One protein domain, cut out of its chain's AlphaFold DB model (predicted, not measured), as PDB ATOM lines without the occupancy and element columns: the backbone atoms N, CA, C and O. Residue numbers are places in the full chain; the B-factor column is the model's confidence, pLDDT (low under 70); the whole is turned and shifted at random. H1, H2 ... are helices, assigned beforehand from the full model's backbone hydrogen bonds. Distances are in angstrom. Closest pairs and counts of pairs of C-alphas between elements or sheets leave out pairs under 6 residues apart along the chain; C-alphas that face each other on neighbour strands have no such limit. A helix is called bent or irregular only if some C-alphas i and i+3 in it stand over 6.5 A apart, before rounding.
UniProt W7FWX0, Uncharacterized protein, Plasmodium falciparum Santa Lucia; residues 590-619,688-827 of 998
ATOM      1  N   PRO A 590     191.160 101.550  89.061       33.19
ATOM      2  CA  PRO A 590     189.800 101.851  89.513       33.19
ATOM      3  C   PRO A 590     188.724 101.435  88.494       33.19
ATOM      4  O   PRO A 590     187.670 100.935  88.869       33.19
ATOM      5  N   THR A 591     188.997 101.592  87.200       34.72
ATOM      6  CA  THR A 591     188.057 101.271  86.117       34.72
ATOM      7  C   THR A 591     187.989  99.760  85.869       34.72
ATOM      8  O   THR A 591     186.914  99.217  85.635       34.72
ATOM      9  N   ILE A 592     189.120  99.055  85.994       28.97
ATOM     10  CA  ILE A 592     189.224  97.595  85.798       28.97
ATOM     11  C   ILE A 592     188.692  96.811  87.014       28.97
ATOM     12  O   ILE A 592     188.068  95.762  86.866       28.97
ATOM     13  N   PHE A 593     188.912  97.324  88.223       31.39
ATOM     14  CA  PHE A 593     188.506  96.706  89.487       31.39
ATOM     15  C   PHE A 593     187.489  97.576  90.236       31.39
ATOM     16  O   PHE A 593     187.582  97.739  91.451       31.39
ATOM     17  N   ALA A 594     186.488  98.112  89.532       34.94
ATOM     18  CA  ALA A 594     185.447  98.950  90.137       34.94
ATOM     19  C   ALA A 594     184.721  98.262  91.315       34.94
ATOM     20  O   ALA A 594     184.304  98.924  92.258       34.94
ATOM     21  N   HIS A 595     184.644  96.926  91.312       36.62
ATOM     22  CA  HIS A 595     184.090  96.116  92.405       36.62
ATOM     23  C   HIS A 595     184.988  96.021  93.660       36.62
ATOM     24  O   HIS A 595     184.521  95.568  94.701       36.62
ATOM     25  N   LEU A 596     186.266  96.418  93.575       38.88
ATOM     26  CA  LEU A 596     187.199  96.522  94.710       38.88
ATOM     27  C   LEU A 596     187.315  97.958  95.250       38.88
ATOM     28  O   LEU A 596     188.031  98.182  96.227       38.88
ATOM     29  N   ILE A 597     186.638  98.926  94.623       56.81
ATOM     30  CA  ILE A 597     186.551 100.300  95.117       56.81
ATOM     31  C   ILE A 597     185.581 100.346  96.299       56.81
ATOM     32  O   ILE A 597     184.404 100.024  96.169       56.81
ATOM     33  N   LEU A 598     186.069 100.818  97.444       63.03
ATOM     34  CA  LEU A 598     185.297 100.858  98.691       63.03
ATOM     35  C   LEU A 598     184.435 102.130  98.864       63.03
ATOM     36  O   LEU A 598     183.560 102.149  99.729       63.03
ATOM     37  N   PHE A 599     184.696 103.179  98.073       65.12
ATOM     38  CA  PHE A 599     183.961 104.455  98.053       65.12
ATOM     39  C   PHE A 599     183.989 105.087  96.660       65.12
ATOM     40  O   PHE A 599     185.046 105.153  96.034       65.12
ATOM     41  N   ASN A 600     182.873 105.654  96.208       75.94
ATOM     42  CA  ASN A 600     182.846 106.508  95.021       75.94
ATOM     43  C   ASN A 600     183.239 107.972  95.340       75.94
ATOM     44  O   ASN A 600     183.354 108.381  96.498       75.94
ATOM     45  N   GLU A 601     183.454 108.790  94.300       79.75
ATOM     46  CA  GLU A 601     183.895 110.189  94.453       79.75
ATOM     47  C   GLU A 601     182.914 111.040  95.277       79.75
ATOM     48  O   GLU A 601     183.335 111.871  96.086       79.75
ATOM     49  N   LYS A 602     181.605 110.816  95.102       81.19
ATOM     50  CA  LYS A 602     180.563 111.546  95.828       81.19
ATOM     51  C   LYS A 602     180.619 111.217  97.316       81.19
ATOM     52  O   LYS A 602     180.640 112.136  98.124       81.19
ATOM     53  N   GLU A 603     180.723 109.941  97.683       80.25
ATOM     54  CA  GLU A 603     180.814 109.531  99.091       80.25
ATOM     55  C   GLU A 603     182.059 110.109  99.782       80.25
ATOM     56  O   GLU A 603     181.978 110.542 100.930       80.25
ATOM     57  N   ALA A 604     183.198 110.195  99.086       84.44
ATOM     58  CA  ALA A 604     184.399 110.841  99.623       84.44
ATOM     59  C   ALA A 604     184.228 112.364  99.812       84.44
ATOM     60  O   ALA A 604     184.734 112.928 100.788       84.44
ATOM     61  N   LYS A 605     183.491 113.035  98.917       88.31
ATOM     62  CA  LYS A 605     183.144 114.463  99.037       88.31
ATOM     63  C   LYS A 605     182.125 114.712 100.163       88.31
ATOM     64  O   LYS A 605     182.359 115.587 100.998       88.31
ATOM     65  N   ASP A 606     181.089 113.884 100.272       86.50
ATOM     66  CA  ASP A 606     180.097 113.925 101.357       86.50
ATOM     67  C   ASP A 606     180.760 113.650 102.728       86.50
ATOM     68  O   ASP A 606     180.507 114.354 103.711       86.50
ATOM     69  N   MET A 607     181.695 112.691 102.794       83.81
ATOM     70  CA  MET A 607     182.507 112.421 103.988       83.81
ATOM     71  C   MET A 607     183.389 113.622 104.355       83.81
ATOM     72  O   MET A 607     183.431 114.014 105.524       83.81
ATOM     73  N   SER A 608     184.053 114.252 103.376       87.62
ATOM     74  CA  SER A 608     184.814 115.489 103.592       87.62
ATOM     75  C   SER A 608     183.941 116.583 104.211       87.62
ATOM     76  O   SER A 608     184.354 117.215 105.182       87.62
ATOM     77  N   ASP A 609     182.735 116.808 103.689       87.00
ATOM     78  CA  ASP A 609     181.814 117.811 104.236       87.00
ATOM     79  C   ASP A 609     181.395 117.487 105.673       87.00
ATOM     80  O   ASP A 609     181.360 118.375 106.532       87.00
ATOM     81  N   HIS A 610     181.149 116.209 105.967       83.06
ATOM     82  CA  HIS A 610     180.846 115.750 107.317       83.06
ATOM     83  C   HIS A 610     182.011 116.005 108.288       83.06
ATOM     84  O   HIS A 610     181.799 116.558 109.371       83.06
ATOM     85  N   ILE A 611     183.248 115.680 107.893       81.56
ATOM     86  CA  ILE A 611     184.464 115.912 108.692       81.56
ATOM     87  C   ILE A 611     184.650 117.408 108.983       81.56
ATOM     88  O   ILE A 611     184.868 117.787 110.135       81.56
ATOM     89  N   ILE A 612     184.525 118.270 107.969       80.62
ATOM     90  CA  ILE A 612     184.658 119.728 108.122       80.62
ATOM     91  C   ILE A 612     183.534 120.300 109.000       80.62
ATOM     92  O   ILE A 612     183.787 121.158 109.847       80.62
ATOM     93  N   SER A 613     182.301 119.806 108.858       76.38
ATOM     94  CA  SER A 613     181.165 120.189 109.708       76.38
ATOM     95  C   SER A 613     181.388 119.803 111.175       76.38
ATOM     96  O   SER A 613     181.199 120.632 112.071       76.38
ATOM     97  N   GLN A 614     181.877 118.583 111.440       70.06
ATOM     98  CA  GLN A 614     182.264 118.161 112.789       70.06
ATOM     99  C   GLN A 614     183.388 119.039 113.355       70.06
ATOM    100  O   GLN A 614     183.249 119.539 114.471       70.06
ATOM    101  N   GLN A 615     184.466 119.285 112.600       65.31
ATOM    102  CA  GLN A 615     185.559 120.168 113.033       65.31
ATOM    103  C   GLN A 615     185.049 121.559 113.409       65.31
ATOM    104  O   GLN A 615     185.337 122.039 114.504       65.31
ATOM    105  N   LYS A 616     184.227 122.175 112.551       58.06
ATOM    106  CA  LYS A 616     183.620 123.484 112.821       58.06
ATOM    107  C   LYS A 616     182.767 123.456 114.095       58.06
ATOM    108  O   LYS A 616     182.895 124.364 114.906       58.06
ATOM    109  N   ARG A 617     181.985 122.399 114.357       39.69
ATOM    110  CA  ARG A 617     181.231 122.248 115.625       39.69
ATOM    111  C   ARG A 617     182.135 122.132 116.858       39.69
ATOM    112  O   ARG A 617     181.865 122.804 117.854       39.69
ATOM    113  N   TYR A 618     183.208 121.339 116.803       40.06
ATOM    114  CA  TYR A 618     184.189 121.235 117.899       40.06
ATOM    115  C   TYR A 618     184.959 122.547 118.131       40.06
ATOM    116  O   TYR A 618     185.309 122.861 119.272       40.06
ATOM    117  N   CYS A 619     185.181 123.335 117.074       37.50
ATOM    118  CA  CYS A 619     185.768 124.670 117.161       37.50
ATOM    119  C   CYS A 619     184.801 125.717 117.743       37.50
ATOM    120  O   CYS A 619     185.219 126.529 118.565       37.50
ATOM    121  N   ILE A 688     201.369 116.433 110.061       79.62
ATOM    122  CA  ILE A 688     200.371 115.463 109.575       79.62
ATOM    123  C   ILE A 688     199.817 114.661 110.759       79.62
ATOM    124  O   ILE A 688     200.553 114.066 111.547       79.62
ATOM    125  N   CYS A 689     198.491 114.646 110.887       75.12
ATOM    126  CA  CYS A 689     197.819 114.137 112.075       75.12
ATOM    127  C   CYS A 689     197.440 112.661 111.956       75.12
ATOM    128  O   CYS A 689     196.317 112.316 111.604       75.12
ATOM    129  N   THR A 690     198.355 111.777 112.337       76.69
ATOM    130  CA  THR A 690     198.157 110.322 112.268       76.69
ATOM    131  C   THR A 690     197.244 109.743 113.361       76.69
ATOM    132  O   THR A 690     197.077 108.525 113.451       76.69
ATOM    133  N   ARG A 691     196.644 110.562 114.245       75.94
ATOM    134  CA  ARG A 691     195.849 110.062 115.393       75.94
ATOM    135  C   ARG A 691     194.655 109.208 114.958       75.94
ATOM    136  O   ARG A 691     194.334 108.255 115.661       75.94
ATOM    137  N   TYR A 692     194.053 109.521 113.813       79.94
ATOM    138  CA  TYR A 692     192.868 108.832 113.298       79.94
ATOM    139  C   TYR A 692     193.102 107.338 113.029       79.94
ATOM    140  O   TYR A 692     192.187 106.549 113.200       79.94
ATOM    141  N   PHE A 693     194.340 106.905 112.760       81.94
ATOM    142  CA  PHE A 693     194.671 105.477 112.628       81.94
ATOM    143  C   PHE A 693     194.417 104.664 113.910       81.94
ATOM    144  O   PHE A 693     194.286 103.449 113.838       81.94
ATOM    145  N   LYS A 694     194.277 105.313 115.077       78.94
ATOM    146  CA  LYS A 694     193.866 104.654 116.332       78.94
ATOM    147  C   LYS A 694     192.354 104.432 116.460       78.94
ATOM    148  O   LYS A 694     191.932 103.848 117.448       78.94
ATOM    149  N   GLU A 695     191.552 104.935 115.522       82.25
ATOM    150  CA  GLU A 695     190.093 104.748 115.502       82.25
ATOM    151  C   GLU A 695     189.685 103.428 114.819       82.25
ATOM    152  O   GLU A 695     188.528 103.037 114.919       82.25
ATOM    153  N   ILE A 696     190.631 102.730 114.172       81.25
ATOM    154  CA  ILE A 696     190.412 101.432 113.517       81.25
ATOM    155  C   ILE A 696     190.164 100.352 114.583       81.25
ATOM    156  O   ILE A 696     191.039 100.047 115.401       81.25
ATOM    157  N   ASP A 697     188.967  99.766 114.565       81.44
ATOM    158  CA  ASP A 697     188.487  98.817 115.569       81.44
ATOM    159  C   ASP A 697     188.678  97.369 115.096       81.44
ATOM    160  O   ASP A 697     187.832  96.785 114.423       81.44
ATOM    161  N   PHE A 698     189.789  96.758 115.512       79.75
ATOM    162  CA  PHE A 698     190.087  95.345 115.251       79.75
ATOM    163  C   PHE A 698     189.212  94.346 116.036       79.75
ATOM    164  O   PHE A 698     189.418  93.143 115.893       79.75
ATOM    165  N   SER A 699     188.303  94.795 116.912       71.38
ATOM    166  CA  SER A 699     187.393  93.896 117.644       71.38
ATOM    167  C   SER A 699     186.094  93.617 116.887       71.38
ATOM    168  O   SER A 699     185.467  92.578 117.096       71.38
ATOM    169  N   LYS A 700     185.714  94.511 115.968       60.91
ATOM    170  CA  LYS A 700     184.583  94.343 115.053       60.91
ATOM    171  C   LYS A 700     185.141  93.986 113.687       60.91
ATOM    172  O   LYS A 700     185.652  94.852 112.987       60.91
ATOM    173  N   ASN A 701     185.029  92.717 113.304       54.69
ATOM    174  CA  ASN A 701     185.672  92.168 112.105       54.69
ATOM    175  C   ASN A 701     184.999  92.588 110.773       54.69
ATOM    176  O   ASN A 701     184.980  91.827 109.808       54.69
ATOM    177  N   ASN A 702     184.425  93.794 110.728       58.31
ATOM    178  CA  ASN A 702     183.756  94.371 109.570       58.31
ATOM    179  C   ASN A 702     184.726  95.300 108.825       58.31
ATOM    180  O   ASN A 702     185.084  96.364 109.333       58.31
ATOM    181  N   ASP A 703     185.112  94.884 107.617       76.12
ATOM    182  CA  ASP A 703     185.796  95.674 106.583       76.12
ATOM    183  C   ASP A 703     186.879  96.656 107.087       76.12
ATOM    184  O   ASP A 703     186.771  97.884 107.003       76.12
ATOM    185  N   LEU A 704     187.978  96.094 107.603       84.56
ATOM    186  CA  LEU A 704     189.141  96.860 108.069       84.56
ATOM    187  C   LEU A 704     189.778  97.723 106.962       84.56
ATOM    188  O   LEU A 704     190.361  98.768 107.259       84.56
ATOM    189  N   LYS A 705     189.655  97.324 105.687       84.50
ATOM    190  CA  LYS A 705     190.166  98.094 104.541       84.50
ATOM    191  C   LYS A 705     189.313  99.338 104.282       84.50
ATOM    192  O   LYS A 705     189.868 100.389 103.962       84.50
ATOM    193  N   LYS A 706     187.997  99.275 104.498       84.25
ATOM    194  CA  LYS A 706     187.126 100.457 104.474       84.25
ATOM    195  C   LYS A 706     187.397 101.404 105.641       84.25
ATOM    196  O   LYS A 706     187.573 102.596 105.399       84.25
ATOM    197  N   GLN A 707     187.555 100.885 106.863       86.38
ATOM    198  CA  GLN A 707     187.956 101.703 108.021       86.38
ATOM    199  C   GLN A 707     189.292 102.434 107.779       86.38
ATOM    200  O   GLN A 707     189.435 103.614 108.108       86.38
ATOM    201  N   LEU A 708     190.265 101.763 107.149       90.25
ATOM    202  CA  LEU A 708     191.536 102.371 106.748       90.25
ATOM    203  C   LEU A 708     191.339 103.544 105.772       90.25
ATOM    204  O   LEU A 708     191.960 104.595 105.942       90.25
ATOM    205  N   LEU A 709     190.465 103.396 104.774       90.12
ATOM    206  CA  LEU A 709     190.180 104.446 103.795       90.12
ATOM    207  C   LEU A 709     189.466 105.655 104.407       90.12
ATOM    208  O   LEU A 709     189.865 106.788 104.138       90.12
ATOM    209  N   GLU A 710     188.480 105.428 105.276       86.31
ATOM    210  CA  GLU A 710     187.813 106.488 106.045       86.31
ATOM    211  C   GLU A 710     188.833 107.309 106.850       86.31
ATOM    212  O   GLU A 710     188.853 108.540 106.787       86.31
ATOM    213  N   VAL A 711     189.748 106.631 107.550       86.31
ATOM    214  CA  VAL A 711     190.837 107.254 108.318       86.31
ATOM    215  C   VAL A 711     191.818 108.029 107.436       86.31
ATOM    216  O   VAL A 711     192.270 109.111 107.832       86.31
ATOM    217  N   ILE A 712     192.158 107.517 106.250       91.19
ATOM    218  CA  ILE A 712     193.052 108.200 105.305       91.19
ATOM    219  C   ILE A 712     192.378 109.459 104.749       91.19
ATOM    220  O   ILE A 712     192.975 110.534 104.821       91.19
ATOM    221  N   ILE A 713     191.126 109.369 104.283       88.62
ATOM    222  CA  ILE A 713     190.343 110.526 103.814       88.62
ATOM    223  C   ILE A 713     190.230 111.563 104.937       88.62
ATOM    224  O   ILE A 713     190.536 112.736 104.721       88.62
ATOM    225  N   LYS A 714     189.902 111.135 106.162       85.12
ATOM    226  CA  LYS A 714     189.862 111.995 107.354       85.12
ATOM    227  C   LYS A 714     191.193 112.701 107.590       85.12
ATOM    228  O   LYS A 714     191.213 113.919 107.740       85.12
ATOM    229  N   THR A 715     192.308 111.974 107.545       84.81
ATOM    230  CA  THR A 715     193.659 112.537 107.703       84.81
ATOM    231  C   THR A 715     193.973 113.575 106.618       84.81
ATOM    232  O   THR A 715     194.416 114.677 106.948       84.81
ATOM    233  N   CYS A 716     193.683 113.274 105.350       89.56
ATOM    234  CA  CYS A 716     193.864 114.186 104.218       89.56
ATOM    235  C   CYS A 716     193.034 115.473 104.365       89.56
ATOM    236  O   CYS A 716     193.590 116.569 104.305       89.56
ATOM    237  N   VAL A 717     191.727 115.353 104.627       86.81
ATOM    238  CA  VAL A 717     190.797 116.485 104.801       86.81
ATOM    239  C   VAL A 717     191.213 117.372 105.979       86.81
ATOM    240  O   VAL A 717     191.251 118.597 105.854       86.81
ATOM    241  N   VAL A 718     191.593 116.770 107.115       83.44
ATOM    242  CA  VAL A 718     192.088 117.499 108.297       83.44
ATOM    243  C   VAL A 718     193.356 118.289 107.970       83.44
ATOM    244  O   VAL A 718     193.485 119.439 108.385       83.44
ATOM    245  N   VAL A 719     194.304 117.690 107.244       83.94
ATOM    246  CA  VAL A 719     195.561 118.356 106.875       83.94
ATOM    247  C   VAL A 719     195.314 119.495 105.886       83.94
ATOM    248  O   VAL A 719     195.835 120.587 106.117       83.94
ATOM    249  N   THR A 720     194.468 119.301 104.868       86.44
ATOM    250  CA  THR A 720     194.039 120.382 103.966       86.44
ATOM    251  C   THR A 720     193.418 121.540 104.747       86.44
ATOM    252  O   THR A 720     193.876 122.673 104.609       86.44
ATOM    253  N   ASN A 721     192.433 121.280 105.615       82.12
ATOM    254  CA  ASN A 721     191.772 122.347 106.371       82.12
ATOM    255  C   ASN A 721     192.752 123.090 107.297       82.12
ATOM    256  O   ASN A 721     192.770 124.315 107.317       82.12
ATOM    257  N   ASN A 722     193.659 122.380 107.975       78.69
ATOM    258  CA  ASN A 722     194.699 123.004 108.803       78.69
ATOM    259  C   ASN A 722     195.692 123.872 108.004       78.69
ATOM    260  O   ASN A 722     196.284 124.793 108.570       78.69
ATOM    261  N   LEU A 723     195.931 123.570 106.723       80.38
ATOM    262  CA  LEU A 723     196.746 124.406 105.833       80.38
ATOM    263  C   LEU A 723     195.957 125.636 105.351       80.38
ATOM    264  O   LEU A 723     196.507 126.737 105.335       80.38
ATOM    265  N   LEU A 724     194.660 125.481 105.062       78.44
ATOM    266  CA  LEU A 724     193.752 126.579 104.708       78.44
ATOM    267  C   LEU A 724     193.469 127.529 105.891       78.44
ATOM    268  O   LEU A 724     193.429 128.738 105.704       78.44
ATOM    269  N   GLU A 725     193.357 127.044 107.129       73.88
ATOM    270  CA  GLU A 725     193.135 127.884 108.323       73.88
ATOM    271  C   GLU A 725     194.372 128.699 108.757       73.88
ATOM    272  O   GLU A 725     194.278 129.601 109.594       73.88
ATOM    273  N   LYS A 726     195.551 128.410 108.193       68.69
ATOM    274  CA  LYS A 726     196.771 129.221 108.373       68.69
ATOM    275  C   LYS A 726     196.830 130.427 107.414       68.69
ATOM    276  O   LYS A 726     197.792 131.189 107.468       68.69
ATOM    277  N   ARG A 727     195.822 130.613 106.551       63.25
ATOM    278  CA  ARG A 727     195.753 131.589 105.443       63.25
ATOM    279  C   ARG A 727     195.452 133.036 105.876       63.25
ATOM    280  O   ARG A 727     194.672 133.731 105.230       63.25
ATOM    281  N   GLU A 728     196.113 133.544 106.911       48.22
ATOM    282  CA  GLU A 728     196.178 134.998 107.138       48.22
ATOM    283  C   GLU A 728     197.180 135.610 106.138       48.22
ATOM    284  O   GLU A 728     198.365 135.763 106.420       48.22
ATOM    285  N   GLY A 729     196.704 135.888 104.916       53.22
ATOM    286  CA  GLY A 729     197.476 136.543 103.846       53.22
ATOM    287  C   GLY A 729     198.457 135.655 103.060       53.22
ATOM    288  O   GLY A 729     199.319 136.183 102.363       53.22
ATOM    289  N   GLY A 730     198.363 134.326 103.174       57.94
ATOM    290  CA  GLY A 730     199.277 133.384 102.509       57.94
ATOM    291  C   GLY A 730     199.003 133.149 101.015       57.94
ATOM    292  O   GLY A 730     197.848 133.119 100.587       57.94
ATOM    293  N   ASP A 731     200.073 132.912 100.248       70.75
ATOM    294  CA  ASP A 731     200.015 132.496  98.838       70.75
ATOM    295  C   ASP A 731     199.298 131.144  98.678       70.75
ATOM    296  O   ASP A 731     199.664 130.133  99.286       70.75
ATOM    297  N   LEU A 732     198.272 131.136  97.829       73.69
ATOM    298  CA  LEU A 732     197.438 129.971  97.575       73.69
ATOM    299  C   LEU A 732     198.176 128.898  96.761       73.69
ATOM    300  O   LEU A 732     197.960 127.717  97.018       73.69
ATOM    301  N   HIS A 733     199.090 129.266  95.856       75.62
ATOM    302  CA  HIS A 733     199.874 128.287  95.092       75.62
ATOM    303  C   HIS A 733     200.796 127.479  96.008       75.62
ATOM    304  O   HIS A 733     200.834 126.249  95.921       75.62
ATOM    305  N   LYS A 734     201.467 128.146  96.954       77.62
ATOM    306  CA  LYS A 734     202.260 127.488  97.998       77.62
ATOM    307  C   LYS A 734     201.427 126.545  98.874       77.62
ATOM    308  O   LYS A 734     201.869 125.429  99.132       77.62
ATOM    309  N   ILE A 735     200.209 126.934  99.261       81.00
ATOM    310  CA  ILE A 735     199.296 126.062 100.026       81.00
ATOM    311  C   ILE A 735     198.907 124.812  99.217       81.00
ATOM    312  O   ILE A 735     198.957 123.704  99.746       81.00
ATOM    313  N   ILE A 736     198.580 124.953  97.927       82.69
ATOM    314  CA  ILE A 736     198.273 123.805  97.054       82.69
ATOM    315  C   ILE A 736     199.486 122.879  96.882       82.69
ATOM    316  O   ILE A 736     199.329 121.658  96.906       82.69
ATOM    317  N   ARG A 737     200.702 123.429  96.769       83.25
ATOM    318  CA  ARG A 737     201.943 122.639  96.752       83.25
ATOM    319  C   ARG A 737     202.132 121.860  98.059       83.25
ATOM    320  O   ARG A 737     202.404 120.663  98.008       83.25
ATOM    321  N   ASP A 738     201.915 122.494  99.211       85.00
ATOM    322  CA  ASP A 738     201.980 121.825 100.516       85.00
ATOM    323  C   ASP A 738     200.928 120.704 100.636       85.00
ATOM    324  O   ASP A 738     201.222 119.639 101.180       85.00
ATOM    325  N   ILE A 739     199.729 120.891 100.078       88.31
ATOM    326  CA  ILE A 739     198.662 119.876 100.011       88.31
ATOM    327  C   ILE A 739     199.078 118.691  99.125       88.31
ATOM    328  O   ILE A 739     198.986 117.547  99.575       88.31
ATOM    329  N   LYS A 740     199.622 118.937  97.920       88.81
ATOM    330  CA  LYS A 740     200.175 117.883  97.040       88.81
ATOM    331  C   LYS A 740     201.323 117.121  97.729       88.81
ATOM    332  O   LYS A 740     201.355 115.894  97.687       88.81
ATOM    333  N   ASN A 741     202.205 117.811  98.459       87.62
ATOM    334  CA  ASN A 741     203.269 117.171  99.244       87.62
ATOM    335  C   ASN A 741     202.725 116.342 100.426       87.62
ATOM    336  O   ASN A 741     203.258 115.272 100.721       87.62
ATOM    337  N   CYS A 742     201.651 116.784 101.090       90.12
ATOM    338  CA  CYS A 742     200.990 115.996 102.137       90.12
ATOM    339  C   CYS A 742     200.322 114.732 101.591       90.12
ATOM    340  O   CYS A 742     200.395 113.696 102.243       90.12
ATOM    341  N   PHE A 743     199.714 114.795 100.403       92.69
ATOM    342  CA  PHE A 743     199.126 113.628  99.743       92.69
ATOM    343  C   PHE A 743     200.171 112.530  99.501       92.69
ATOM    344  O   PHE A 743     199.944 111.376  99.863       92.69
ATOM    345  N   PHE A 744     201.347 112.889  98.974       90.56
ATOM    346  CA  PHE A 744     202.433 111.927  98.765       90.56
ATOM    347  C   PHE A 744     203.097 111.441 100.061       90.56
ATOM    348  O   PHE A 744     203.536 110.299 100.126       90.56
ATOM    349  N   ASP A 745     203.154 112.250 101.118       89.56
ATOM    350  CA  ASP A 745     203.622 111.747 102.416       89.56
ATOM    351  C   ASP A 745     202.620 110.767 103.045       89.56
ATOM    352  O   ASP A 745     203.023 109.767 103.627       89.56
ATOM    353  N   ILE A 746     201.312 111.009 102.895       90.44
ATOM    354  CA  ILE A 746     200.273 110.073 103.348       90.44
ATOM    355  C   ILE A 746     200.311 108.785 102.517       90.44
ATOM    356  O   ILE A 746     200.216 107.708 103.100       90.44
ATOM    357  N   ARG A 747     200.545 108.869 101.197       91.50
ATOM    358  CA  ARG A 747     200.857 107.701 100.356       91.50
ATOM    359  C   ARG A 747     201.983 106.880 100.957       91.50
ATOM    360  O   ARG A 747     201.798 105.691 101.180       91.50
ATOM    361  N   ASP A 748     203.127 107.507 101.217       89.00
ATOM    362  CA  ASP A 748     204.327 106.792 101.642       89.00
ATOM    363  C   ASP A 748     204.161 106.182 103.048       89.00
ATOM    364  O   ASP A 748     204.701 105.108 103.304       89.00
ATOM    365  N   ILE A 749     203.328 106.765 103.925       88.25
ATOM    366  CA  ILE A 749     202.879 106.110 105.171       88.25
ATOM    367  C   ILE A 749     202.037 104.865 104.845       88.25
ATOM    368  O   ILE A 749     202.245 103.798 105.418       88.25
ATOM    369  N   VAL A 750     201.083 104.972 103.913       88.94
ATOM    370  CA  VAL A 750     200.168 103.874 103.564       88.94
ATOM    371  C   VAL A 750     200.885 102.706 102.888       88.94
ATOM    372  O   VAL A 750     200.603 101.562 103.239       88.94
ATOM    373  N   ILE A 751     201.847 102.961 101.997       84.31
ATOM    374  CA  ILE A 751     202.629 101.914 101.311       84.31
ATOM    375  C   ILE A 751     203.887 101.469 102.077       84.31
ATOM    376  O   ILE A 751     204.522 100.502 101.676       84.31
ATOM    377  N   GLY A 752     204.225 102.120 103.197       82.00
ATOM    378  CA  GLY A 752     205.312 101.693 104.091       82.00
ATOM    379  C   GLY A 752     206.701 102.202 103.703       82.00
ATOM    380  O   GLY A 752     207.698 101.641 104.145       82.00
ATOM    381  N   LEU A 753     206.782 103.269 102.903       84.00
ATOM    382  CA  LEU A 753     208.032 103.914 102.476       84.00
ATOM    383  C   LEU A 753     208.352 105.215 103.242       84.00
ATOM    384  O   LEU A 753     209.398 105.818 103.005       84.00
ATOM    385  N   ASP A 754     207.490 105.660 104.165       85.00
ATOM    386  CA  ASP A 754     207.701 106.905 104.910       85.00
ATOM    387  C   ASP A 754     208.894 106.828 105.880       85.00
ATOM    388  O   ASP A 754     208.900 106.105 106.879       85.00
ATOM    389  N   MET A 755     209.904 107.654 105.613       82.62
ATOM    390  CA  MET A 755     211.177 107.674 106.332       82.62
ATOM    391  C   MET A 755     211.077 108.218 107.766       82.62
ATOM    392  O   MET A 755     212.057 108.129 108.507       82.62
ATOM    393  N   TRP A 756     209.947 108.808 108.171       76.44
ATOM    394  CA  TRP A 756     209.742 109.295 109.539       76.44
ATOM    395  C   TRP A 756     209.051 108.237 110.400       76.44
ATOM    396  O   TRP A 756     209.574 107.883 111.453       76.44
ATOM    397  N   GLU A 757     207.914 107.705 109.954       74.25
ATOM    398  CA  GLU A 757     207.125 106.706 110.683       74.25
ATOM    399  C   GLU A 757     207.945 105.424 110.908       74.25
ATOM    400  O   GLU A 757     208.026 104.931 112.035       74.25
ATOM    401  N   ASN A 758     208.661 104.962 109.873       65.50
ATOM    402  CA  ASN A 758     209.474 103.745 109.923       65.50
ATOM    403  C   ASN A 758     210.712 103.849 110.836       65.50
ATOM    404  O   ASN A 758     211.172 102.832 111.350       65.50
ATOM    405  N   ASN A 759     211.258 105.054 111.059       56.72
ATOM    406  CA  ASN A 759     212.483 105.268 111.850       56.72
ATOM    407  C   ASN A 759     212.226 105.795 113.279       56.72
ATOM    408  O   ASN A 759     213.172 106.011 114.038       56.72
ATOM    409  N   HIS A 760     210.965 106.018 113.668       53.44
ATOM    410  CA  HIS A 760     210.600 106.593 114.972       53.44
ATOM    411  C   HIS A 760     209.753 105.676 115.868       53.44
ATOM    412  O   HIS A 760     209.101 106.174 116.787       53.44
ATOM    413  N   ASP A 761     209.773 104.360 115.630       55.38
ATOM    414  CA  ASP A 761     208.833 103.402 116.237       55.38
ATOM    415  C   ASP A 761     207.373 103.870 116.047       55.38
ATOM    416  O   ASP A 761     206.565 103.895 116.982       55.38
ATOM    417  N   GLY A 762     207.057 104.326 114.828       63.97
ATOM    418  CA  GLY A 762     205.748 104.852 114.464       63.97
ATOM    419  C   GLY A 762     204.642 103.829 114.704       63.97
ATOM    420  O   GLY A 762     204.764 102.659 114.345       63.97
ATOM    421  N   TYR A 763     203.548 104.257 115.334       74.94
ATOM    422  CA  TYR A 763     202.450 103.352 115.683       74.94
ATOM    423  C   TYR A 763     201.495 103.101 114.510       74.94
ATOM    424  O   TYR A 763     200.657 102.208 114.609       74.94
ATOM    425  N   VAL A 764     201.576 103.889 113.431       80.06
ATOM    426  CA  VAL A 764     200.709 103.714 112.257       80.06
ATOM    427  C   VAL A 764     201.112 102.478 111.466       80.06
ATOM    428  O   VAL A 764     200.248 101.693 111.088       80.06
ATOM    429  N   GLU A 765     202.411 102.273 111.258       82.81
ATOM    430  CA  GLU A 765     202.918 101.173 110.438       82.81
ATOM    431  C   GLU A 765     202.474  99.788 110.969       82.81
ATOM    432  O   GLU A 765     201.907  99.027 110.187       82.81
ATOM    433  N   PRO A 766     202.566  99.460 112.278       82.44
ATOM    434  CA  PRO A 766     201.989  98.228 112.829       82.44
ATOM    435  C   PRO A 766     200.470  98.089 112.639       82.44
ATOM    436  O   PRO A 766     199.981  96.978 112.454       82.44
ATOM    437  N   ILE A 767     199.716  99.196 112.681       84.19
ATOM    438  CA  ILE A 767     198.262  99.181 112.453       84.19
ATOM    439  C   ILE A 767     197.971  98.836 110.992       84.19
ATOM    440  O   ILE A 767     197.132  97.978 110.733       84.19
ATOM    441  N   ILE A 768     198.684  99.455 110.047       86.56
ATOM    442  CA  ILE A 768     198.516  99.169 108.619       86.56
ATOM    443  C   ILE A 768     198.951  97.734 108.312       86.56
ATOM    444  O   ILE A 768     198.170  97.010 107.703       86.56
ATOM    445  N   LYS A 769     200.116  97.271 108.794       84.94
ATOM    446  CA  LYS A 769     200.553  95.873 108.608       84.94
ATOM    447  C   LYS A 769     199.474  94.882 109.040       84.94
ATOM    448  O   LYS A 769     199.078  94.047 108.233       84.94
ATOM    449  N   LYS A 770     198.893  95.063 110.230       83.88
ATOM    450  CA  LYS A 770     197.815  94.209 110.748       83.88
ATOM    451  C   LYS A 770     196.561  94.151 109.856       83.88
ATOM    452  O   LYS A 770     195.873  93.139 109.850       83.88
ATOM    453  N   ILE A 771     196.262  95.197 109.082       84.19
ATOM    454  CA  ILE A 771     195.123  95.226 108.137       84.19
ATOM    455  C   ILE A 771     195.420  94.428 106.851       84.19
ATOM    456  O   ILE A 771     194.496  93.975 106.177       84.19
ATOM    457  N   PHE A 772     196.697  94.227 106.515       78.75
ATOM    458  CA  PHE A 772     197.146  93.459 105.346       78.75
ATOM    459  C   PHE A 772     197.764  92.086 105.706       78.75
ATOM    460  O   PHE A 772     198.085  91.309 104.811       78.75
ATOM    461  N   GLU A 773     197.881  91.741 106.994       72.50
ATOM    462  CA  GLU A 773     198.451  90.473 107.500       72.50
ATOM    463  C   GLU A 773     197.653  89.210 107.112       72.50
ATOM    464  O   GLU A 773     198.193  88.106 107.165       72.50
ATOM    465  N   GLU A 774     196.398  89.340 106.669       54.44
ATOM    466  CA  GLU A 774     195.576  88.204 106.215       54.44
ATOM    467  C   GLU A 774     195.963  87.685 104.808       54.44
ATOM    468  O   GLU A 774     195.526  86.608 104.392       54.44
ATOM    469  N   GLY A 775     196.812  88.416 104.071       44.25
ATOM    470  CA  GLY A 775     197.266  88.064 102.723       44.25
ATOM    471  C   GLY A 775     198.464  87.107 102.698       44.25
ATOM    472  O   GLY A 775     199.606  87.499 102.941       44.25
ATOM    473  N   LYS A 776     198.249  85.844 102.303       45.84
ATOM    474  CA  LYS A 776     199.345  84.899 102.014       45.84
ATOM    475  C   LYS A 776     200.026  85.222 100.674       45.84
ATOM    476  O   LYS A 776     199.699  84.580  99.676       45.84
ATOM    477  N   ASN A 777     200.959  86.183 100.669       49.19
ATOM    478  CA  ASN A 777     202.334  86.045 100.126       49.19
ATOM    479  C   ASN A 777     203.046  87.368  99.740       49.19
ATOM    480  O   ASN A 777     204.244  87.293  99.482       49.19
ATOM    481  N   ASP A 778     202.400  88.546  99.703       60.41
ATOM    482  CA  ASP A 778     203.090  89.813  99.345       60.41
ATOM    483  C   ASP A 778     202.399  91.091  99.891       60.41
ATOM    484  O   ASP A 778     201.654  91.785  99.196       60.41
ATOM    485  N   MET A 779     202.652  91.416 101.166       67.25
ATOM    486  CA  MET A 779     202.046  92.573 101.852       67.25
ATOM    487  C   MET A 779     202.427  93.926 101.223       67.25
ATOM    488  O   MET A 779     201.620  94.856 101.227       67.25
ATOM    489  N   GLU A 780     203.653  94.068 100.714       64.31
ATOM    490  CA  GLU A 780     204.141  95.332 100.145       64.31
ATOM    491  C   GLU A 780     203.404  95.645  98.841       64.31
ATOM    492  O   GLU A 780     202.859  96.741  98.672       64.31
ATOM    493  N   ARG A 781     203.281  94.642  97.962       63.81
ATOM    494  CA  ARG A 781     202.497  94.746  96.729       63.81
ATOM    495  C   ARG A 781     201.021  95.031  96.995       63.81
ATOM    496  O   ARG A 781     200.449  95.878  96.309       63.81
ATOM    497  N   ASP A 782     200.413  94.369  97.980       64.75
ATOM    498  CA  ASP A 782     198.994  94.559  98.309       64.75
ATOM    499  C   ASP A 782     198.695  95.992  98.774       64.75
ATOM    500  O   ASP A 782     197.686  96.576  98.368       64.75
ATOM    501  N   ARG A 783     199.585  96.600  99.572       76.75
ATOM    502  CA  ARG A 783     199.461  98.002 100.010       76.75
ATOM    503  C   ARG A 783     199.588  98.981  98.845       76.75
ATOM    504  O   ARG A 783     198.811  99.934  98.767       76.75
ATOM    505  N   VAL A 784     200.535  98.743  97.932       71.75
ATOM    506  CA  VAL A 784     200.709  99.558  96.718       71.75
ATOM    507  C   VAL A 784     199.476  99.453  95.822       71.75
ATOM    508  O   VAL A 784     198.887 100.477  95.492       71.75
ATOM    509  N   LEU A 785     199.024  98.239  95.494       60.59
ATOM    510  CA  LEU A 785     197.828  98.012  94.674       60.59
ATOM    511  C   LEU A 785     196.581  98.665  95.290       60.59
ATOM    512  O   LEU A 785     195.799  99.307  94.590       60.59
ATOM    513  N   TRP A 786     196.416  98.545  96.609       76.00
ATOM    514  CA  TRP A 786     195.309  99.166  97.329       76.00
ATOM    515  C   TRP A 786     195.362 100.698  97.285       76.00
ATOM    516  O   TRP A 786     194.324 101.333  97.092       76.00
ATOM    517  N   TRP A 787     196.549 101.304  97.414       81.25
ATOM    518  CA  TRP A 787     196.711 102.748  97.236       81.25
ATOM    519  C   TRP A 787     196.362 103.173  95.805       81.25
ATOM    520  O   TRP A 787     195.595 104.116  95.619       81.25
ATOM    521  N   GLU A 788     196.860 102.461  94.795       74.19
ATOM    522  CA  GLU A 788     196.604 102.760  93.381       74.19
ATOM    523  C   GLU A 788     195.111 102.731  93.017       74.19
ATOM    524  O   GLU A 788     194.642 103.597  92.273       74.19
ATOM    525  N   LEU A 789     194.345 101.803  93.600       66.69
ATOM    526  CA  LEU A 789     192.885 101.733  93.461       66.69
ATOM    527  C   LEU A 789     192.160 102.949  94.065       66.69
ATOM    528  O   LEU A 789     191.167 103.417  93.511       66.69
ATOM    529  N   HIS A 790     192.647 103.486  95.186       78.38
ATOM    530  CA  HIS A 790     191.915 104.487  95.970       78.38
ATOM    531  C   HIS A 790     192.463 105.919  95.858       78.38
ATOM    532  O   HIS A 790     191.777 106.869  96.246       78.38
ATOM    533  N   LYS A 791     193.660 106.130  95.290       82.56
ATOM    534  CA  LYS A 791     194.351 107.434  95.306       82.56
ATOM    535  C   LYS A 791     193.563 108.584  94.668       82.56
ATOM    536  O   LYS A 791     193.615 109.704  95.175       82.56
ATOM    537  N   LYS A 792     192.777 108.321  93.614       83.31
ATOM    538  CA  LYS A 792     191.880 109.319  92.989       83.31
ATOM    539  C   LYS A 792     190.751 109.759  93.936       83.31
ATOM    540  O   LYS A 792     190.483 110.951  94.054       83.31
ATOM    541  N   ILE A 793     190.139 108.811  94.648       83.12
ATOM    542  CA  ILE A 793     189.032 109.043  95.595       83.12
ATOM    543  C   ILE A 793     189.537 109.794  96.836       83.12
ATOM    544  O   ILE A 793     188.924 110.769  97.271       83.12
ATOM    545  N   ILE A 794     190.709 109.403  97.350       89.69
ATOM    546  CA  ILE A 794     191.394 110.099  98.449       89.69
ATOM    547  C   ILE A 794     191.691 111.556  98.062       89.69
ATOM    548  O   ILE A 794     191.434 112.461  98.858       89.69
ATOM    549  N   TRP A 795     192.185 111.800  96.841       91.81
ATOM    550  CA  TRP A 795     192.422 113.156  96.337       91.81
ATOM    551  C   TRP A 795     191.126 113.972  96.247       91.81
ATOM    552  O   TRP A 795     191.086 115.092  96.751       91.81
ATOM    553  N   ALA A 796     190.052 113.406  95.689       86.88
ATOM    554  CA  ALA A 796     188.762 114.084  95.551       86.88
ATOM    555  C   ALA A 796     188.164 114.528  96.900       86.88
ATOM    556  O   ALA A 796     187.670 115.652  97.014       86.88
ATOM    557  N   GLY A 797     188.271 113.691  97.941       88.88
ATOM    558  CA  GLY A 797     187.947 114.092  99.312       88.88
ATOM    559  C   GLY A 797     188.878 115.200  99.826       88.88
ATOM    560  O   GLY A 797     188.413 116.202 100.364       88.88
ATOM    561  N   MET A 798     190.191 115.069  99.600       90.31
ATOM    562  CA  MET A 798     191.218 116.014 100.066       90.31
ATOM    563  C   MET A 798     191.070 117.443  99.517       90.31
ATOM    564  O   MET A 798     191.433 118.382 100.229       90.31
ATOM    565  N   ILE A 799     190.561 117.625  98.289       89.81
ATOM    566  CA  ILE A 799     190.418 118.946  97.641       89.81
ATOM    567  C   ILE A 799     188.997 119.529  97.650       89.81
ATOM    568  O   ILE A 799     188.822 120.675  97.237       89.81
ATOM    569  N   ASN A 800     187.989 118.801  98.137       89.81
ATOM    570  CA  ASN A 800     186.570 119.183  98.052       89.81
ATOM    571  C   ASN A 800     186.271 120.623  98.536       89.81
ATOM    572  O   ASN A 800     185.601 121.395  97.852       89.81
ATOM    573  N   GLN A 801     186.826 121.027  99.684       82.06
ATOM    574  CA  GLN A 801     186.658 122.388 100.220       82.06
ATOM    575  C   GLN A 801     187.272 123.465  99.300       82.06
ATOM    576  O   GLN A 801     186.714 124.551  99.155       82.06
ATOM    577  N   ILE A 802     188.387 123.154  98.633       83.12
ATOM    578  CA  ILE A 802     189.096 124.062  97.717       83.12
ATOM    579  C   ILE A 802     188.319 124.209  96.409       83.12
ATOM    580  O   ILE A 802     188.167 125.324  95.914       83.12
ATOM    581  N   GLU A 803     187.780 123.108  95.870       83.62
ATOM    582  CA  GLU A 803     186.894 123.142  94.699       83.62
ATOM    583  C   GLU A 803     185.706 124.086  94.926       83.62
ATOM    584  O   GLU A 803     185.357 124.866  94.039       83.62
ATOM    585  N   LYS A 804     185.090 124.029  96.113       81.69
ATOM    586  CA  LYS A 804     183.962 124.894  96.482       81.69
ATOM    587  C   LYS A 804     184.380 126.359  96.568       81.69
ATOM    588  O   LYS A 804     183.753 127.206  95.936       81.69
ATOM    589  N   GLU A 805     185.481 126.654  97.257       73.50
ATOM    590  CA  GLU A 805     186.010 128.019  97.359       73.50
ATOM    591  C   GLU A 805     186.469 128.612  96.017       73.50
ATOM    592  O   GLU A 805     186.355 129.824  95.834       73.50
ATOM    593  N   SER A 806     186.980 127.800  95.081       72.06
ATOM    594  CA  SER A 806     187.318 128.249  93.717       72.06
ATOM    595  C   SER A 806     186.054 128.646  92.958       72.06
ATOM    596  O   SER A 806     185.927 129.785  92.510       72.06
ATOM    597  N   LYS A 807     185.054 127.752  92.934       71.56
ATOM    598  CA  LYS A 807     183.753 127.974  92.280       71.56
ATOM    599  C   LYS A 807     182.998 129.182  92.856       71.56
ATOM    600  O   LYS A 807     182.210 129.806  92.150       71.56
ATOM    601  N   GLU A 808     183.211 129.531  94.125       69.00
ATOM    602  CA  GLU A 808     182.659 130.749  94.737       69.00
ATOM    603  C   GLU A 808     183.405 132.038  94.354       69.00
ATOM    604  O   GLU A 808     182.771 133.089  94.267       69.00
ATOM    605  N   LYS A 809     184.722 131.980  94.113       67.62
ATOM    606  CA  LYS A 809     185.543 133.134  93.691       67.62
ATOM    607  C   LYS A 809     185.409 133.429  92.199       67.62
ATOM    608  O   LYS A 809     185.259 134.589  91.824       67.62
ATOM    609  N   GLU A 810     185.322 132.389  91.372       61.69
ATOM    610  CA  GLU A 810     184.977 132.490  89.946       61.69
ATOM    611  C   GLU A 810     183.636 133.225  89.755       61.69
ATOM    612  O   GLU A 810     183.543 134.175  88.978       61.69
ATOM    613  N   LYS A 811     182.614 132.883  90.556       62.16
ATOM    614  CA  LYS A 811     181.315 133.586  90.583       62.16
ATOM    615  C   LYS A 811     181.396 135.054  91.025       62.16
ATOM    616  O   LYS A 811     180.472 135.810  90.743       62.16
ATOM    617  N   LYS A 812     182.467 135.457  91.714       64.75
ATOM    618  CA  LYS A 812     182.729 136.835  92.170       64.75
ATOM    619  C   LYS A 812     183.657 137.619  91.231       64.75
ATOM    620  O   LYS A 812     184.004 138.748  91.554       64.75
ATOM    621  N   GLN A 813     184.040 137.046  90.084       53.06
ATOM    622  CA  GLN A 813     184.992 137.628  89.122       53.06
ATOM    623  C   GLN A 813     186.394 137.906  89.709       53.06
ATOM    624  O   GLN A 813     187.155 138.716  89.177       53.06
ATOM    625  N   GLU A 814     186.783 137.197  90.773       58.28
ATOM    626  CA  GLU A 814     188.169 137.188  91.250       58.28
ATOM    627  C   GLU A 814     188.998 136.251  90.352       58.28
ATOM    628  O   GLU A 814     188.968 135.032  90.519       58.28
ATOM    629  N   ASN A 815     189.738 136.816  89.390       50.22
ATOM    630  CA  ASN A 815     190.605 136.068  88.466       50.22
ATOM    631  C   ASN A 815     191.810 135.425  89.188       50.22
ATOM    632  O   ASN A 815     192.928 135.936  89.136       50.22
ATOM    633  N   VAL A 816     191.587 134.286  89.850       58.91
ATOM    634  CA  VAL A 816     192.614 133.492  90.540       58.91
ATOM    635  C   VAL A 816     192.579 132.053  90.025       58.91
ATOM    636  O   VAL A 816     191.702 131.276  90.390       58.91
ATOM    637  N   TYR A 817     193.546 131.682  89.184       61.41
ATOM    638  CA  TYR A 817     193.698 130.307  88.698       61.41
ATOM    639  C   TYR A 817     194.372 129.420  89.755       61.41
ATOM    640  O   TYR A 817     195.447 129.755  90.252       61.41
ATOM    641  N   ILE A 818     193.771 128.272  90.085       66.88
ATOM    642  CA  ILE A 818     194.255 127.354  91.128       66.88
ATOM    643  C   ILE A 818     194.422 125.947  90.536       66.88
ATOM    644  O   ILE A 818     193.443 125.294  90.180       66.88
ATOM    645  N   ASP A 819     195.659 125.445  90.467       71.25
ATOM    646  CA  ASP A 819     195.949 124.098  89.952       71.25
ATOM    647  C   ASP A 819     195.634 122.981  90.974       71.25
ATOM    648  O   ASP A 819     196.511 122.428  91.645       71.25
ATOM    649  N   ILE A 820     194.362 122.600  91.045       76.31
ATOM    650  CA  ILE A 820     193.865 121.456  91.829       76.31
ATOM    651  C   ILE A 820     193.975 120.097  91.102       76.31
ATOM    652  O   ILE A 820     193.384 119.112  91.547       76.31
ATOM    653  N   SER A 821     194.722 120.013  89.992       75.75
ATOM    654  CA  SER A 821     194.869 118.764  89.228       75.75
ATOM    655  C   SER A 821     195.445 117.613  90.063       75.75
ATOM    656  O   SER A 821     196.256 117.824  90.974       75.75
ATOM    657  N   PHE A 822     195.025 116.386  89.728       71.12
ATOM    658  CA  PHE A 822     195.489 115.165  90.382       71.12
ATOM    659  C   PHE A 822     197.024 115.040  90.289       71.12
ATOM    660  O   PHE A 822     197.567 115.065  89.178       71.12
ATOM    661  N   PRO A 823     197.741 114.901  91.418       71.38
ATOM    662  CA  PRO A 823     199.198 114.901  91.423       71.38
ATOM    663  C   PRO A 823     199.746 113.579  90.860       71.38
ATOM    664  O   PRO A 823     199.581 112.514  91.448       71.38
ATOM    665  N   ASN A 824     200.417 113.657  89.709       52.81
ATOM    666  CA  ASN A 824     200.860 112.501  88.918       52.81
ATOM    667  C   ASN A 824     202.380 112.230  88.950       52.81
ATOM    668  O   ASN A 824     202.831 111.259  88.350       52.81
ATOM    669  N   ASN A 825     203.172 113.074  89.619       53.38
ATOM    670  CA  ASN A 825     204.632 112.950  89.678       53.38
ATOM    671  C   ASN A 825     205.085 112.232  90.962       53.38
ATOM    672  O   ASN A 825     205.281 112.862  92.001       53.38
ATOM    673  N   GLU A 826     205.240 110.910  90.896       63.69
ATOM    674  CA  GLU A 826     205.561 110.056  92.048       63.69
ATOM    675  C   GLU A 826     207.063 109.956  92.350       63.69
ATOM    676  O   GLU A 826     207.647 108.868  92.332       63.69
ATOM    677  N   MET A 827     207.667 111.104  92.646       72.75
ATOM    678  CA  MET A 827     209.055 111.228  93.092       72.75
ATOM    679  C   MET A 827     209.248 110.671  94.516       72.75
ATOM    680  O   MET A 827     208.407 110.905  95.391       72.75
TER     681      MET A 827
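AT A GLANCE: This is residues 590 to 619 and 688 to 827 of the 998 residues of an uncharacterized protein of Plasmodium falciparum Santa Lucia (UniProt W7FWX0). H3, H4 and arm H6a of H6 form the core; H1 crosses it, and short H2 and H5 pack on it. The printed part has 170 residues with six named helices, H1 to H6, class all helix. It is compact, radius of gyration of the C-alphas 16.7 A, spanning 56 by 37 by 36 A.

IN THESE COORDINATES: H6, residues 779 to 810, assigned as one helix by its hydrogen bonds, is bent: C-alphas 798 and 801 are 7.8 A apart. Arm H6a, residues 779 to 798, is irregular, C-alphas 789 and 792 being 7.7 A apart; arm H6b is residues 801 to 810, and C-alpha 810 is at (184.977, 132.490, 89.946). H1 is 601 to 619, from (183.895, 110.189, 94.453), H2 690 to 695, H3 704 to 724, H4 732 to 751, H5 764 to 772.

HOW THE PARTS SIT: H6a touches H3, closest C-alphas Val 717 and Met 798, 4.8 A, at a steep tilt of 45 degrees. O i to N i+4 pairs are within hydrogen-bond range, except H6a, 14 of 16, and H2, 0 of 2, with 3 of 3 i+3 pairs.

THE WHOLE: Across the cut, C-alphas 619 and 688 are 18.9 A apart. The H4 to H5 link is long. pLDDT is under 70 in 53 residues.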